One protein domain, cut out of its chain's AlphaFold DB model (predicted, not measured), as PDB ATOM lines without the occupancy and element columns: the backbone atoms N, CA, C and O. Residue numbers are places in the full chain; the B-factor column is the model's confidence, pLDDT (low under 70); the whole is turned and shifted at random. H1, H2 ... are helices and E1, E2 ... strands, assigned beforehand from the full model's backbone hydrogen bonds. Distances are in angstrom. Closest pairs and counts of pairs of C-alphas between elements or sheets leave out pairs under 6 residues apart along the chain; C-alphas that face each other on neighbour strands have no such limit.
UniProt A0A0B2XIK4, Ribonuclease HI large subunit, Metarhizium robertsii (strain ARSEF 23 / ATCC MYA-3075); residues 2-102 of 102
ATOM      1  N   HIS A   2      51.824 -19.516 -54.666       42.44
ATOM      2  CA  HIS A   2      50.688 -18.719 -54.158       42.44
ATOM      3  C   HIS A   2      49.607 -18.294 -55.188       42.44
ATOM      4  O   HIS A   2      49.902 -17.721 -56.220       42.44
ATOM      5  N   SER A   3      48.312 -18.543 -55.009       41.16
ATOM      6  CA  SER A   3      47.557 -18.487 -53.763       41.16
ATOM      7  C   SER A   3      46.279 -19.307 -53.888       41.16
ATOM      8  O   SER A   3      45.465 -19.083 -54.780       41.16
ATOM      9  N   SER A   4      46.093 -20.232 -52.953       49.16
ATOM     10  CA  SER A   4      44.809 -20.869 -52.693       49.16
ATOM     11  C   SER A   4      43.818 -19.794 -52.244       49.16
ATOM     12  O   SER A   4      43.997 -19.186 -51.190       49.16
ATOM     13  N   ILE A   5      42.790 -19.534 -53.051       55.78
ATOM     14  CA  ILE A   5      41.665 -18.687 -52.657       55.78
ATOM     15  C   ILE A   5      40.880 -19.478 -51.609       55.78
ATOM     16  O   ILE A   5      40.166 -20.427 -51.924       55.78
ATOM     17  N   VAL A   6      41.084 -19.121 -50.344       50.75
ATOM     18  CA  VAL A   6      40.312 -19.618 -49.207       50.75
ATOM     19  C   VAL A   6      38.893 -19.080 -49.363       50.75
ATOM     20  O   VAL A   6      38.613 -17.927 -49.041       50.75
ATOM     21  N   ALA A   7      37.993 -19.902 -49.899       52.91
ATOM     22  CA  ALA A   7      36.564 -19.650 -49.828       52.91
ATOM     23  C   ALA A   7      36.147 -19.789 -48.359       52.91
ATOM     24  O   ALA A   7      35.908 -20.890 -47.864       52.91
ATOM     25  N   ILE A   8      36.119 -18.666 -47.641       54.47
ATOM     26  CA  ILE A   8      35.486 -18.573 -46.328       54.47
ATOM     27  C   ILE A   8      33.990 -18.742 -46.590       54.47
ATOM     28  O   ILE A   8      33.282 -17.786 -46.900       54.47
ATOM     29  N   ALA A   9      33.522 -19.989 -46.545       54.03
ATOM     30  CA  ALA A   9      32.107 -20.286 -46.465       54.03
ATOM     31  C   ALA A   9      31.611 -19.643 -45.169       54.03
ATOM     32  O   ALA A   9      31.924 -20.104 -44.071       54.03
ATOM     33  N   LEU A  10      30.903 -18.524 -45.315       47.50
ATOM     34  CA  LEU A  10      30.195 -17.861 -44.238       47.50
ATOM     35  C   LEU A  10      29.152 -18.865 -43.742       47.50
ATOM     36  O   LEU A  10      28.086 -19.023 -44.337       47.50
ATOM     37  N   ALA A  11      29.519 -19.635 -42.719       47.53
ATOM     38  CA  ALA A  11      28.613 -20.530 -42.038       47.53
ATOM     39  C   ALA A  11      27.447 -19.669 -41.551       47.53
ATOM     40  O   ALA A  11      27.607 -18.850 -40.648       47.53
ATOM     41  N   LEU A  12      26.293 -19.818 -42.206       49.22
ATOM     42  CA  LEU A  12      25.024 -19.331 -41.701       49.22
ATOM     43  C   LEU A  12      24.891 -19.917 -40.299       49.22
ATOM     44  O   LEU A  12      24.606 -21.108 -40.151       49.22
ATOM     45  N   LEU A  13      25.135 -19.098 -39.277       43.28
ATOM     46  CA  LEU A  13      24.684 -19.384 -37.930       43.28
ATOM     47  C   LEU A  13      23.158 -19.443 -38.013       43.28
ATOM     48  O   LEU A  13      22.473 -18.438 -37.843       43.28
ATOM     49  N   LYS A  14      22.621 -20.626 -38.328       46.41
ATOM     50  CA  LYS A  14      21.228 -20.968 -38.075       46.41
ATOM     51  C   LYS A  14      21.104 -21.025 -36.561       46.41
ATOM     52  O   LYS A  14      21.239 -22.088 -35.962       46.41
ATOM     53  N   GLY A  15      20.968 -19.855 -35.941       43.25
ATOM     54  CA  GLY A  15      20.616 -19.756 -34.539       43.25
ATOM     55  C   GLY A  15      19.359 -20.586 -34.349       43.25
ATOM     56  O   GLY A  15      18.329 -20.312 -34.965       43.25
ATOM     57  N   THR A  16      19.463 -21.654 -33.569       54.47
ATOM     58  CA  THR A  16      18.295 -22.403 -33.130       54.47
ATOM     59  C   THR A  16      17.564 -21.486 -32.164       54.47
ATOM     60  O   THR A  16      17.901 -21.425 -30.982       54.47
ATOM     61  N   MET A  17      16.626 -20.697 -32.682       63.91
ATOM     62  CA  MET A  17      15.662 -20.014 -31.837       63.91
ATOM     63  C   MET A  17      14.802 -21.123 -31.243       63.91
ATOM     64  O   MET A  17      14.113 -21.839 -31.970       63.91
ATOM     65  N   ALA A  18      14.985 -21.378 -29.954       69.38
ATOM     66  CA  ALA A  18      14.116 -22.281 -29.232       69.38
ATOM     67  C   ALA A  18      12.852 -21.502 -28.867       69.38
ATOM     68  O   ALA A  18      12.950 -20.373 -28.393       69.38
ATOM     69  N   GLY A  19      11.696 -22.101 -29.126       77.19
ATOM     70  CA  GLY A  19      10.394 -21.509 -28.850       77.19
ATOM     71  C   GLY A  19       9.433 -22.522 -28.238       77.19
ATOM     72  O   GLY A  19       9.799 -23.665 -27.924       77.19
ATOM     73  N   TYR A  20       8.197 -22.072 -28.035       83.38
ATOM     74  CA  TYR A  20       7.163 -22.811 -27.306       83.38
ATOM     75  C   TYR A  20       6.234 -23.573 -28.242       83.38
ATOM     76  O   TYR A  20       5.914 -24.728 -27.965       83.38
ATOM     77  N   ALA A  21       5.829 -22.943 -29.343       88.12
ATOM     78  CA  ALA A  21       4.981 -23.548 -30.351       88.12
ATOM     79  C   ALA A  21       5.162 -22.877 -31.714       88.12
ATOM     80  O   ALA A  21       5.369 -21.670 -31.796       88.12
ATOM     81  N   GLU A  22       5.038 -23.669 -32.773       91.12
ATOM     82  CA  GLU A  22       5.222 -23.241 -34.159       91.12
ATOM     83  C   GLU A  22       4.238 -23.973 -35.072       91.12
ATOM     84  O   GLU A  22       3.960 -25.166 -34.892       91.12
ATOM     85  N   VAL A  23       3.740 -23.275 -36.088       93.56
ATOM     86  CA  VAL A  23       2.876 -23.849 -37.125       93.56
ATOM     87  C   VAL A  23       3.384 -23.509 -38.515       93.56
ATOM     88  O   VAL A  23       3.905 -22.421 -38.754       93.56
ATOM     89  N   CYS A  24       3.168 -24.418 -39.465       95.00
ATOM     90  CA  CYS A  24       3.285 -24.091 -40.877       95.00
ATOM     91  C   CYS A  24       1.937 -23.567 -41.387       95.00
ATOM     92  O   CYS A  24       0.880 -24.127 -41.094       95.00
ATOM     93  N   LEU A  25       1.969 -22.496 -42.172       95.56
ATOM     94  CA  LEU A  25       0.787 -21.842 -42.722       95.56
ATOM     95  C   LEU A  25       0.666 -22.086 -44.219       95.56
ATOM     96  O   LEU A  25       1.634 -21.943 -44.969       95.56
ATOM     97  N   ASN A  26      -0.550 -22.351 -44.676       93.25
ATOM     98  CA  ASN A  26      -0.856 -22.265 -46.092       93.25
ATOM     99  C   ASN A  26      -0.790 -20.787 -46.524       93.25
ATOM    100  O   ASN A  26      -1.542 -19.958 -46.009       93.25
ATOM    101  N   LYS A  27       0.105 -20.449 -47.460       86.94
ATOM    102  CA  LYS A  27       0.345 -19.055 -47.876       86.94
ATOM    103  C   LYS A  27      -0.855 -18.400 -48.560       86.94
ATOM    104  O   LYS A  27      -1.007 -17.188 -48.453       86.94
ATOM    105  N   ASP A  28      -1.710 -19.182 -49.213       87.38
ATOM    106  CA  ASP A  28      -2.866 -18.659 -49.947       87.38
ATOM    107  C   ASP A  28      -4.047 -18.353 -49.022       87.38
ATOM    108  O   ASP A  28      -4.867 -17.484 -49.311       87.38
ATOM    109  N   ARG A  29      -4.156 -19.087 -47.909       87.38
ATOM    110  CA  ARG A  29      -5.324 -19.041 -47.015       87.38
ATOM    111  C   ARG A  29      -5.036 -18.462 -45.631       87.38
ATOM    112  O   ARG A  29      -5.977 -18.135 -44.916       87.38
ATOM    113  N   GLY A  30      -3.769 -18.380 -45.225       86.44
ATOM    114  CA  GLY A  30      -3.368 -17.913 -43.894       86.44
ATOM    115  C   GLY A  30      -3.814 -18.821 -42.739       86.44
ATOM    116  O   GLY A  30      -3.776 -18.400 -41.585       86.44
ATOM    117  N   CYS A  31      -4.248 -20.048 -43.035       91.81
ATOM    118  CA  CYS A  31      -4.640 -21.059 -42.057       91.81
ATOM    119  C   CYS A  31      -3.532 -22.106 -41.865       91.81
ATOM    120  O   CYS A  31      -2.620 -22.219 -42.689       91.81
ATOM    121  N   ILE A  32      -3.598 -22.856 -40.764       93.00
ATOM    122  CA  ILE A  32      -2.633 -23.912 -40.440       93.00
ATOM    123  C   ILE A  32      -2.672 -24.982 -41.528       93.00
ATOM    124  O   ILE A  32      -3.717 -25.584 -41.777       93.00
ATOM    125  N   ASP A  33      -1.519 -25.257 -42.130       94.69
ATOM    126  CA  ASP A  33      -1.333 -26.426 -42.978       94.69
ATOM    127  C   ASP A  33      -1.010 -27.628 -42.085       94.69
ATOM    128  O   ASP A  33       0.138 -27.850 -41.690       94.69
ATOM    129  N   TYR A  34      -2.051 -28.380 -41.720       91.19
ATOM    130  CA  TYR A  34      -1.958 -29.532 -40.818       91.19
ATOM    131  C   TYR A  34      -0.893 -30.540 -41.263       91.19
ATOM    132  O   TYR A  34      -0.086 -30.990 -40.452       91.19
ATOM    133  N   ARG A  35      -0.879 -30.888 -42.557       93.00
ATOM    134  CA  ARG A  35       0.001 -31.942 -43.079       93.00
ATOM    135  C   ARG A  35       1.452 -31.497 -43.006       93.00
ATOM    136  O   ARG A  35       2.293 -32.238 -42.505       93.00
ATOM    137  N   VAL A  36       1.727 -30.273 -43.454       94.44
ATOM    138  CA  VAL A  36       3.083 -29.725 -43.416       94.44
ATOM    139  C   VAL A  36       3.540 -29.524 -41.973       94.44
ATOM    140  O   VAL A  36       4.657 -29.906 -41.644       94.44
ATOM    141  N   THR A  37       2.679 -29.008 -41.092       93.75
ATOM    142  CA  THR A  37       3.020 -28.802 -39.675       93.75
ATOM    143  C   THR A  37       3.350 -30.121 -38.982       93.75
ATOM    144  O   THR A  37       4.379 -30.209 -38.315       93.75
ATOM    145  N   LYS A  38       2.528 -31.161 -39.170       93.81
ATOM    146  CA  LYS A  38       2.748 -32.491 -38.582       93.81
ATOM    147  C   LYS A  38       4.050 -33.119 -39.062       93.81
ATOM    148  O   LYS A  38       4.864 -33.549 -38.244       93.81
ATOM    149  N   ASP A  39       4.265 -33.124 -40.374       94.38
ATOM    150  CA  ASP A  39       5.479 -33.677 -40.970       94.38
ATOM    151  C   ASP A  39       6.728 -32.929 -40.507       94.38
ATOM    152  O   ASP A  39       7.723 -33.554 -40.142       94.38
ATOM    153  N   CYS A  40       6.689 -31.595 -40.517       93.88
ATOM    154  CA  CYS A  40       7.821 -30.783 -40.102       93.88
ATOM    155  C   CYS A  40       8.114 -30.964 -38.619       93.88
ATOM    156  O   CYS A  40       9.269 -31.190 -38.276       93.88
ATOM    157  N   CYS A  41       7.093 -30.973 -37.759       92.69
ATOM    158  CA  CYS A  41       7.262 -31.185 -36.324       92.69
ATOM    159  C   CYS A  41       7.950 -32.522 -36.013       92.69
ATOM    160  O   CYS A  41       8.857 -32.578 -35.183       92.69
ATOM    161  N   ALA A  42       7.572 -33.584 -36.731       91.81
ATOM    162  CA  ALA A  42       8.220 -34.886 -36.624       91.81
ATOM    163  C   ALA A  42       9.650 -34.886 -37.198       91.81
ATOM    164  O   ALA A  42      10.544 -35.501 -36.619       91.81
ATOM    165  N   ALA A  43       9.878 -34.197 -38.322       90.94
ATOM    166  CA  ALA A  43      11.161 -34.186 -39.023       90.94
ATOM    167  C   ALA A  43      12.245 -33.372 -38.309       90.94
ATOM    168  O   ALA A  43      13.409 -33.771 -38.314       90.94
ATOM    169  N   VAL A  44      11.888 -32.231 -37.712       86.00
ATOM    170  CA  VAL A  44      12.869 -31.368 -37.038       86.00
ATOM    171  C   VAL A  44      13.385 -31.989 -35.739       86.00
ATOM    172  O   VAL A  44      14.508 -31.685 -35.338       86.00
ATOM    173  N   GLY A  45      12.597 -32.878 -35.118       72.56
ATOM    174  CA  GLY A  45      12.934 -33.566 -33.872       72.56
ATOM    175  C   GLY A  45      13.207 -32.617 -32.695       72.56
ATOM    176  O   GLY A  45      13.211 -31.396 -32.844       72.56
ATOM    177  N   GLY A  46      13.446 -33.181 -31.508       76.75
ATOM    178  CA  GLY A  46      13.780 -32.416 -30.299       76.75
ATOM    179  C   GLY A  46      12.798 -32.620 -29.144       76.75
ATOM    180  O   GLY A  46      12.215 -33.692 -28.996       76.75
ATOM    181  N   GLN A  47      12.653 -31.599 -28.296       84.44
ATOM    182  CA  GLN A  47      11.759 -31.593 -27.129       84.44
ATOM    183  C   GLN A  47      10.399 -30.982 -27.493       84.44
ATOM    184  O   GLN A  47       9.872 -30.118 -26.785       84.44
ATOM    185  N   GLN A  48       9.838 -31.430 -28.614       87.75
ATOM    186  CA  GLN A  48       8.524 -31.038 -29.106       87.75
ATOM    187  C   GLN A  48       7.718 -32.253 -29.568       87.75
ATOM    188  O   GLN A  48       8.279 -33.302 -29.886       87.75
ATOM    189  N   HIS A  49       6.405 -32.089 -29.641       89.94
ATOM    190  CA  HIS A  49       5.489 -33.035 -30.256       89.94
ATOM    191  C   HIS A  49       4.434 -32.285 -31.065       89.94
ATOM    192  O   HIS A  49       4.216 -31.085 -30.894       89.94
ATOM    193  N   PHE A  50       3.775 -33.008 -31.960       91.62
ATOM    194  CA  PHE A  50       2.629 -32.485 -32.682       91.62
ATOM    195  C   PHE A  50       1.348 -32.756 -31.887       91.62
ATOM    196  O   PHE A  50       1.056 -33.905 -31.554       91.62
ATOM    197  N   GLU A  51       0.596 -31.704 -31.586       89.75
ATOM    198  CA  GLU A  51      -0.661 -31.754 -30.840       89.75
ATOM    199  C   GLU A  51      -1.826 -31.913 -31.838       89.75
ATOM    200  O   GLU A  51      -2.190 -30.975 -32.551       89.75
ATOM    201  N   GLU A  52      -2.392 -33.120 -31.937       87.50
ATOM    202  CA  GLU A  52      -3.449 -33.471 -32.909       87.50
ATOM    203  C   GLU A  52      -4.785 -32.754 -32.660       87.50
ATOM    204  O   GLU A  52      -5.578 -32.582 -33.580       87.50
ATOM    205  N   GLY A  53      -5.062 -32.335 -31.433       85.00
ATOM    206  CA  GLY A  53      -6.245 -31.588 -31.031       85.00
ATOM    207  C   GLY A  53      -6.227 -30.141 -31.511       85.00
ATOM    208  O   GLY A  53      -7.279 -29.657 -31.927       85.00
ATOM    209  N   SER A  54      -5.071 -29.470 -31.504       83.75
ATOM    210  CA  SER A  54      -4.872 -28.065 -31.909       83.75
ATOM    211  C   SER A  54      -4.182 -27.873 -33.264       83.75
ATOM    212  O   SER A  54      -4.267 -26.782 -33.825       83.75
ATOM    213  N   HIS A  55      -3.613 -28.935 -33.841       91.19
ATOM    214  CA  HIS A  55      -2.855 -28.963 -35.103       91.19
ATOM    215  C   HIS A  55      -1.544 -28.166 -35.067       91.19
ATOM    216  O   HIS A  55      -1.103 -27.644 -36.092       91.19
ATOM    217  N   ILE A  56      -0.909 -28.071 -33.902       90.62
ATOM    218  CA  ILE A  56       0.296 -27.258 -33.713       90.62
ATOM    219  C   ILE A  56       1.487 -28.114 -33.298       90.62
ATOM    220  O   ILE A  56       1.328 -29.170 -32.687       90.62
ATOM    221  N   CYS A  57       2.695 -27.650 -33.609       91.00
ATOM    222  CA  CYS A  57       3.905 -28.218 -33.032       91.00
ATOM    223  C   CYS A  57       4.208 -27.489 -31.730       91.00
ATOM    224  O   CYS A  57       4.333 -26.267 -31.738       91.00
ATOM    225  N   ILE A  58       4.324 -28.214 -30.624       89.25
ATOM    226  CA  ILE A  58       4.427 -27.629 -29.290       89.25
ATOM    227  C   ILE A  58       5.538 -28.289 -28.488       89.25
ATOM    228  O   ILE A  58       5.821 -29.476 -28.642       89.25
ATOM    229  N   SER A  59       6.191 -27.522 -27.623       87.25
ATOM    230  CA  SER A  59       7.209 -28.065 -26.735       87.25
ATOM    231  C   SER A  59       6.604 -29.072 -25.752       87.25
ATOM    232  O   SER A  59       5.552 -28.834 -25.162       87.25
ATOM    233  N   ASN A  60       7.324 -30.168 -25.497       83.06
ATOM    234  CA  ASN A  60       6.991 -31.142 -24.451       83.06
ATOM    235  C   ASN A  60       7.003 -30.524 -23.047       83.06
ATOM    236  O   ASN A  60       6.362 -31.047 -22.140       83.06
ATOM    237  N   ASN A  61       7.739 -29.425 -22.861       79.25
ATOM    238  CA  ASN A  61       7.839 -28.709 -21.598       79.25
ATOM    239  C   ASN A  61       7.298 -27.285 -21.743       79.25
ATOM    240  O   ASN A  61       7.986 -26.295 -21.493       79.25
ATOM    241  N   LEU A  62       6.040 -27.197 -22.162       74.12
ATOM    242  CA  LEU A  62       5.359 -25.944 -22.451       74.12
ATOM    243  C   LEU A  62       5.396 -24.933 -21.285       74.12
ATOM    244  O   LEU A  62       5.422 -23.734 -21.525       74.12
ATOM    245  N   CYS A  63       5.444 -25.403 -20.032       72.56
ATOM    246  CA  CYS A  63       5.555 -24.574 -18.821       72.56
ATOM    247  C   CYS A  63       6.987 -24.191 -18.421       72.56
ATOM    248  O   CYS A  63       7.179 -23.238 -17.672       72.56
ATOM    249  N   GLY A  64       7.987 -24.972 -18.834       66.88
ATOM    250  CA  GLY A  64       9.382 -24.795 -18.414       66.88
ATOM    251  C   GLY A  64      10.296 -24.209 -19.490       66.88
ATOM    252  O   GLY A  64      11.456 -23.926 -19.202       66.88
ATOM    253  N   GLY A  65       9.773 -23.990 -20.696       61.69
ATOM    254  CA  GLY A  65      10.433 -23.243 -21.760       61.69
ATOM    255  C   GLY A  65      11.347 -24.045 -22.686       61.69
ATOM    256  O   GLY A  65      11.923 -25.062 -22.309       61.69
ATOM    257  N   ASN A  66      11.464 -23.509 -23.909       63.91
ATOM    258  CA  ASN A  66      12.411 -23.827 -24.983       63.91
ATOM    259  C   ASN A  66      12.551 -25.307 -25.345       63.91
ATOM    260  O   ASN A  66      13.473 -25.994 -24.908       63.91
ATOM    261  N   GLY A  67      11.681 -25.767 -26.247       70.94
ATOM    262  CA  GLY A  67      11.797 -27.117 -26.794       70.94
ATOM    263  C   GLY A  67      11.515 -27.243 -28.280       70.94
ATOM    264  O   GLY A  67      12.024 -28.190 -28.863       70.94
ATOM    265  N   VAL A  68      10.791 -26.307 -28.905       83.00
ATOM    266  CA  VAL A  68      10.599 -26.318 -30.362       83.00
ATOM    267  C   VAL A  68      11.796 -25.662 -31.032       83.00
ATOM    268  O   VAL A  68      12.154 -24.534 -30.701       83.00
ATOM    269  N   ASN A  69      12.401 -26.344 -32.002       86.75
ATOM    270  CA  ASN A  69      13.446 -25.755 -32.831       86.75
ATOM    271  C   ASN A  69      12.804 -24.900 -33.937       86.75
ATOM    272  O   ASN A  69      12.569 -25.381 -35.047       86.75
ATOM    273  N   ILE A  70      12.489 -23.642 -33.615       86.69
ATOM    274  CA  ILE A  70      11.756 -22.718 -34.494       86.69
ATOM    275  C   ILE A  70      12.514 -22.522 -35.801       86.69
ATOM    276  O   ILE A  70      11.946 -22.674 -36.873       86.69
ATOM    277  N   GLY A  71      13.832 -22.308 -35.739       87.31
ATOM    278  CA  GLY A  71      14.652 -22.158 -36.945       87.31
ATOM    279  C   GLY A  71      14.590 -23.371 -37.885       87.31
ATOM    280  O   GLY A  71      14.551 -23.212 -39.107       87.31
ATOM    281  N   ALA A  72      14.545 -24.590 -37.335       88.81
ATOM    282  CA  ALA A  72      14.385 -25.805 -38.131       88.81
ATOM    283  C   ALA A  72      12.959 -25.945 -38.692       88.81
ATOM    284  O   ALA A  72      12.800 -26.342 -39.847       88.81
ATOM    285  N   MET A  73      11.935 -25.586 -37.909       90.62
ATOM    286  CA  MET A  73      10.540 -25.584 -38.359       90.62
ATOM    287  C   MET A  73      10.319 -24.590 -39.493       90.62
ATOM    288  O   MET A  73       9.821 -24.991 -40.539       90.62
ATOM    289  N   VAL A  74      10.769 -23.342 -39.337       92.12
ATOM    290  CA  VAL A  74      10.719 -22.299 -40.373       92.12
ATOM    291  C   VAL A  74      11.329 -22.822 -41.670       92.12
ATOM    292  O   VAL A  74      10.681 -22.792 -42.716       92.12
ATOM    293  N   ASN A  75      12.534 -23.400 -41.596       92.19
ATOM    294  CA  ASN A  75      13.212 -23.950 -42.766       92.19
ATOM    295  C   ASN A  75      12.429 -25.103 -43.417       92.19
ATOM    296  O   ASN A  75      12.356 -25.179 -44.642       92.19
ATOM    297  N   CYS A  76      11.823 -25.980 -42.611       93.50
ATOM    298  CA  CYS A  76      11.002 -27.076 -43.113       93.50
ATOM    299  C   CYS A  76       9.711 -26.576 -43.777       93.50
ATOM    300  O   CYS A  76       9.396 -27.006 -44.888       93.50
ATOM    301  N   CYS A  77       8.992 -25.642 -43.147       93.88
ATOM    302  CA  CYS A  77       7.784 -25.049 -43.714       93.88
ATOM    303  C   CYS A  77       8.104 -24.368 -45.056       93.88
ATOM    304  O   CYS A  77       7.439 -24.631 -46.058       93.88
ATOM    305  N   GLU A  78       9.161 -23.551 -45.107       92.81
ATOM    306  CA  GLU A  78       9.585 -22.855 -46.325       92.81
ATOM    307  C   GLU A  78       9.990 -23.820 -47.443       92.81
ATOM    308  O   GLU A  78       9.562 -23.639 -48.585       92.81
ATOM    309  N   ALA A  79      10.742 -24.880 -47.125       92.94
ATOM    310  CA  ALA A  79      11.125 -25.917 -48.087       92.94
ATOM    311  C   ALA A  79       9.912 -26.671 -48.666       92.94
ATOM    312  O   ALA A  79       9.976 -27.191 -49.779       92.94
ATOM    313  N   ARG A  80       8.797 -26.710 -47.930       91.88
ATOM    314  CA  ARG A  80       7.510 -27.284 -48.357       91.88
ATOM    315  C   ARG A  80       6.601 -26.261 -49.047       91.88
ATOM    316  O   ARG A  80       5.469 -26.586 -49.385       91.88
ATOM    317  N   GLY A  81       7.072 -25.029 -49.251       91.31
ATOM    318  CA  GLY A  81       6.298 -23.942 -49.848       91.31
ATOM    319  C   GLY A  81       5.329 -23.249 -48.882       91.31
ATOM    320  O   GLY A  81       4.713 -22.257 -49.269       91.31
ATOM    321  N   ALA A  82       5.248 -23.676 -47.624       92.75
ATOM    322  CA  ALA A  82       4.412 -23.068 -46.594       92.75
ATOM    323  C   ALA A  82       5.055 -21.798 -46.002       92.75
ATOM    324  O   ALA A  82       6.239 -21.510 -46.203       92.75
ATOM    325  N   GLY A  83       4.246 -20.988 -45.321       91.88
ATOM    326  CA  GLY A  83       4.717 -19.987 -44.364       91.88
ATOM    327  C   GLY A  83       4.983 -20.638 -43.008       91.88
ATOM    328  O   GLY A  83       4.605 -21.787 -42.789       91.88
ATOM    329  N   SER A  84       5.611 -19.909 -42.097       90.56
ATOM    330  CA  SER A  84       5.854 -20.337 -40.718       90.56
ATOM    331  C   SER A  84       5.381 -19.244 -39.764       90.56
ATOM    332  O   SER A  84       5.334 -18.067 -40.143       90.56
ATOM    333  N   ARG A  85       4.935 -19.633 -38.572       90.69
ATOM    334  CA  ARG A  85       4.483 -18.701 -37.543       90.69
ATOM    335  C   ARG A  85       4.685 -19.296 -36.158       90.69
ATOM    336  O   ARG A  85       4.070 -20.311 -35.821       90.69
ATOM    337  N   GLU A  86       5.429 -18.556 -35.347       88.94
ATOM    338  CA  GLU A  86       5.529 -18.799 -33.914       88.94
ATOM    339  C   GLU A  86       4.238 -18.359 -33.237       88.94
ATOM    340  O   GLU A  86       3.689 -17.286 -33.527       88.94
ATOM    341  N   LEU A  87       3.725 -19.218 -32.360       86.75
ATOM    342  CA  LEU A  87       2.523 -18.924 -31.600       86.75
ATOM    343  C   LEU A  87       2.902 -18.289 -30.260       86.75
ATOM    344  O   LEU A  87       3.746 -18.840 -29.545       86.75
ATOM    345  N   PRO A  88       2.275 -17.157 -29.896       79.81
ATOM    346  CA  PRO A  88       2.523 -16.521 -28.617       79.81
ATOM    347  C   PRO A  88       2.102 -17.425 -27.459       79.81
ATOM    348  O   PRO A  88       1.116 -18.168 -27.514       79.81
ATOM    349  N   TYR A  89       2.872 -17.329 -26.385       76.75
ATOM    350  CA  TYR A  89       2.688 -18.070 -25.151       76.75
ATOM    351  C   TYR A  89       2.229 -17.113 -24.048       76.75
ATOM    352  O   TYR A  89       2.922 -16.135 -23.768       76.75
ATOM    353  N   ASP A  90       1.075 -17.368 -23.426       71.12
ATOM    354  CA  ASP A  90       0.465 -16.415 -22.478       71.12
ATOM    355  C   ASP A  90       0.961 -16.537 -21.022       71.12
ATOM    356  O   ASP A  90       0.546 -15.768 -20.156       71.12
ATOM    357  N   GLY A  91       1.877 -17.467 -20.736       64.75
ATOM    358  CA  GLY A  91       2.399 -17.690 -19.384       64.75
ATOM    359  C   GLY A  91       1.621 -18.719 -18.553       64.75
ATOM    360  O   GLY A  91       2.162 -19.198 -17.558       64.75
ATOM    361  N   PHE A  92       0.416 -19.133 -18.965       67.56
ATOM    362  CA  PHE A  92      -0.367 -20.205 -18.328       67.56
ATOM    363  C   PHE A  92      -0.222 -21.556 -19.039       67.56
ATOM    364  O   PHE A  92      -1.181 -22.324 -19.139       67.56
ATOM    365  N   CYS A  93       0.967 -21.878 -19.558       71.50
ATOM    366  CA  CYS A  93       1.177 -23.140 -20.276       71.50
ATOM    367  C   CYS A  93       0.221 -23.320 -21.457       71.50
ATOM    368  O   CYS A  93      -0.220 -24.431 -21.732       71.50
ATOM    369  N   SER A  94      -0.125 -22.219 -22.119       74.81
ATOM    370  CA  SER A  94      -1.147 -22.182 -23.153       74.81
ATOM    371  C   SER A  94      -0.655 -21.358 -24.339       74.81
ATOM    372  O   SER A  94       0.102 -20.393 -24.196       74.81
ATOM    373  N   VAL A  95      -1.020 -21.818 -25.534       80.00
ATOM    374  CA  VAL A  95      -0.768 -21.102 -26.784       80.00
ATOM    375  C   VAL A  95      -1.952 -20.199 -27.089       80.00
ATOM    376  O   VAL A  95      -3.111 -20.589 -26.937       80.00
ATOM    377  N   THR A  96      -1.657 -18.996 -27.560       79.44
ATOM    378  CA  THR A  96      -2.661 -18.004 -27.947       79.44
ATOM    379  C   THR A  96      -2.542 -17.674 -29.428       79.44
ATOM    380  O   THR A  96      -1.597 -18.089 -30.100       79.44
ATOM    381  N   ASP A  97      -3.559 -17.002 -29.971       83.56
ATOM    382  CA  ASP A  97      -3.594 -16.557 -31.371       83.56
ATOM    383  C   ASP A  97      -3.401 -17.676 -32.413       83.56
ATOM    384  O   ASP A  97      -2.867 -17.447 -33.505       83.56
ATOM    385  N   VAL A  98      -3.869 -18.889 -32.084       84.19
ATOM    386  CA  VAL A  98      -3.828 -20.054 -32.976       84.19
ATOM    387  C   VAL A  98      -4.628 -19.739 -34.250       84.19
ATOM    388  O   VAL A  98      -5.833 -19.484 -34.164       84.19
ATOM    389  N   PRO A  99      -3.994 -19.743 -35.439       84.81
ATOM    390  CA  PRO A  99      -4.683 -19.485 -36.695       84.81
ATOM    391  C   PRO A  99      -5.790 -20.517 -36.953       84.81
ATOM    392  O   PRO A  99      -5.720 -21.645 -36.455       84.81
ATOM    393  N   PRO A 100      -6.798 -20.176 -37.776       86.38
ATOM    394  CA  PRO A 100      -7.800 -21.148 -38.184       86.38
ATOM    395  C   PRO A 100      -7.141 -22.321 -38.914       86.38
ATOM    396  O   PRO A 100      -6.050 -22.199 -39.473       86.38
ATOM    397  N   ARG A 101      -7.812 -23.470 -38.921       85.44
ATOM    398  CA  ARG A 101      -7.337 -24.678 -39.602       85.44
ATOM    399  C   ARG A 101      -7.840 -24.693 -41.035       85.44
ATOM    400  O   ARG A 101      -9.024 -24.437 -41.265       85.44
ATOM    401  N   CYS A 102      -6.942 -24.996 -41.965       80.81
ATOM    402  CA  CYS A 102      -7.338 -25.634 -43.207       80.81
ATOM    403  C   CYS A 102      -7.459 -27.154 -42.938       80.81
ATOM    404  O   CYS A 102      -8.116 -27.808 -43.766       80.81
TER     405      CYS A 102
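What this domain is: This is residues 2 to 102 of the 102 residues of the protein "Ribonuclease HI large subunit" of Metarhizium robertsii (strain ARSEF 23 / ATCC MYA-3075) (UniProt A0A0B2XIK4). With little regular structure, residues 2 to 13 stick out as a long arm from a small body: one antiparallel sheet, E2 E3 E1 E4, with H1 and H2 over one face, two layers. The printed part has 101 residues, 38 in named elements, E1 H1 E2 E3 H2 E4, class mixed. It is loose, radius of gyration of the C-alphas 15.9 A, spanning 62 by 34 by 20 A.

Where its parts are: E1, residues 21 to 25, begins at C-alpha (4.981, -23.548, -30.351). H1, 34 to 44, measures 15.4 A; E2, 48 to 51; E3, 56 to 59; H2, 70 to 79, 14.0 A; E4, 83 to 86, ends at (5.529, -18.799, -33.914).

How they stand to each other: Within hydrogen-bond range are N 25 and O 83 of E1 and E4, 2.8 A, and N 49 and O 58 of hairpin E2 and E3, 2.9 A. H1 and H2 touch, the closest C-alphas those of Cys 40 and Cys 76, 5.7 A, at a steep tilt of 56 degrees. In both helices every O i to N i+4 pair is within range.

The domain as a whole: The printed part has no cut. Residues 2 to 18, 64 to 66 and 91 to 92 are under pLDDT 70.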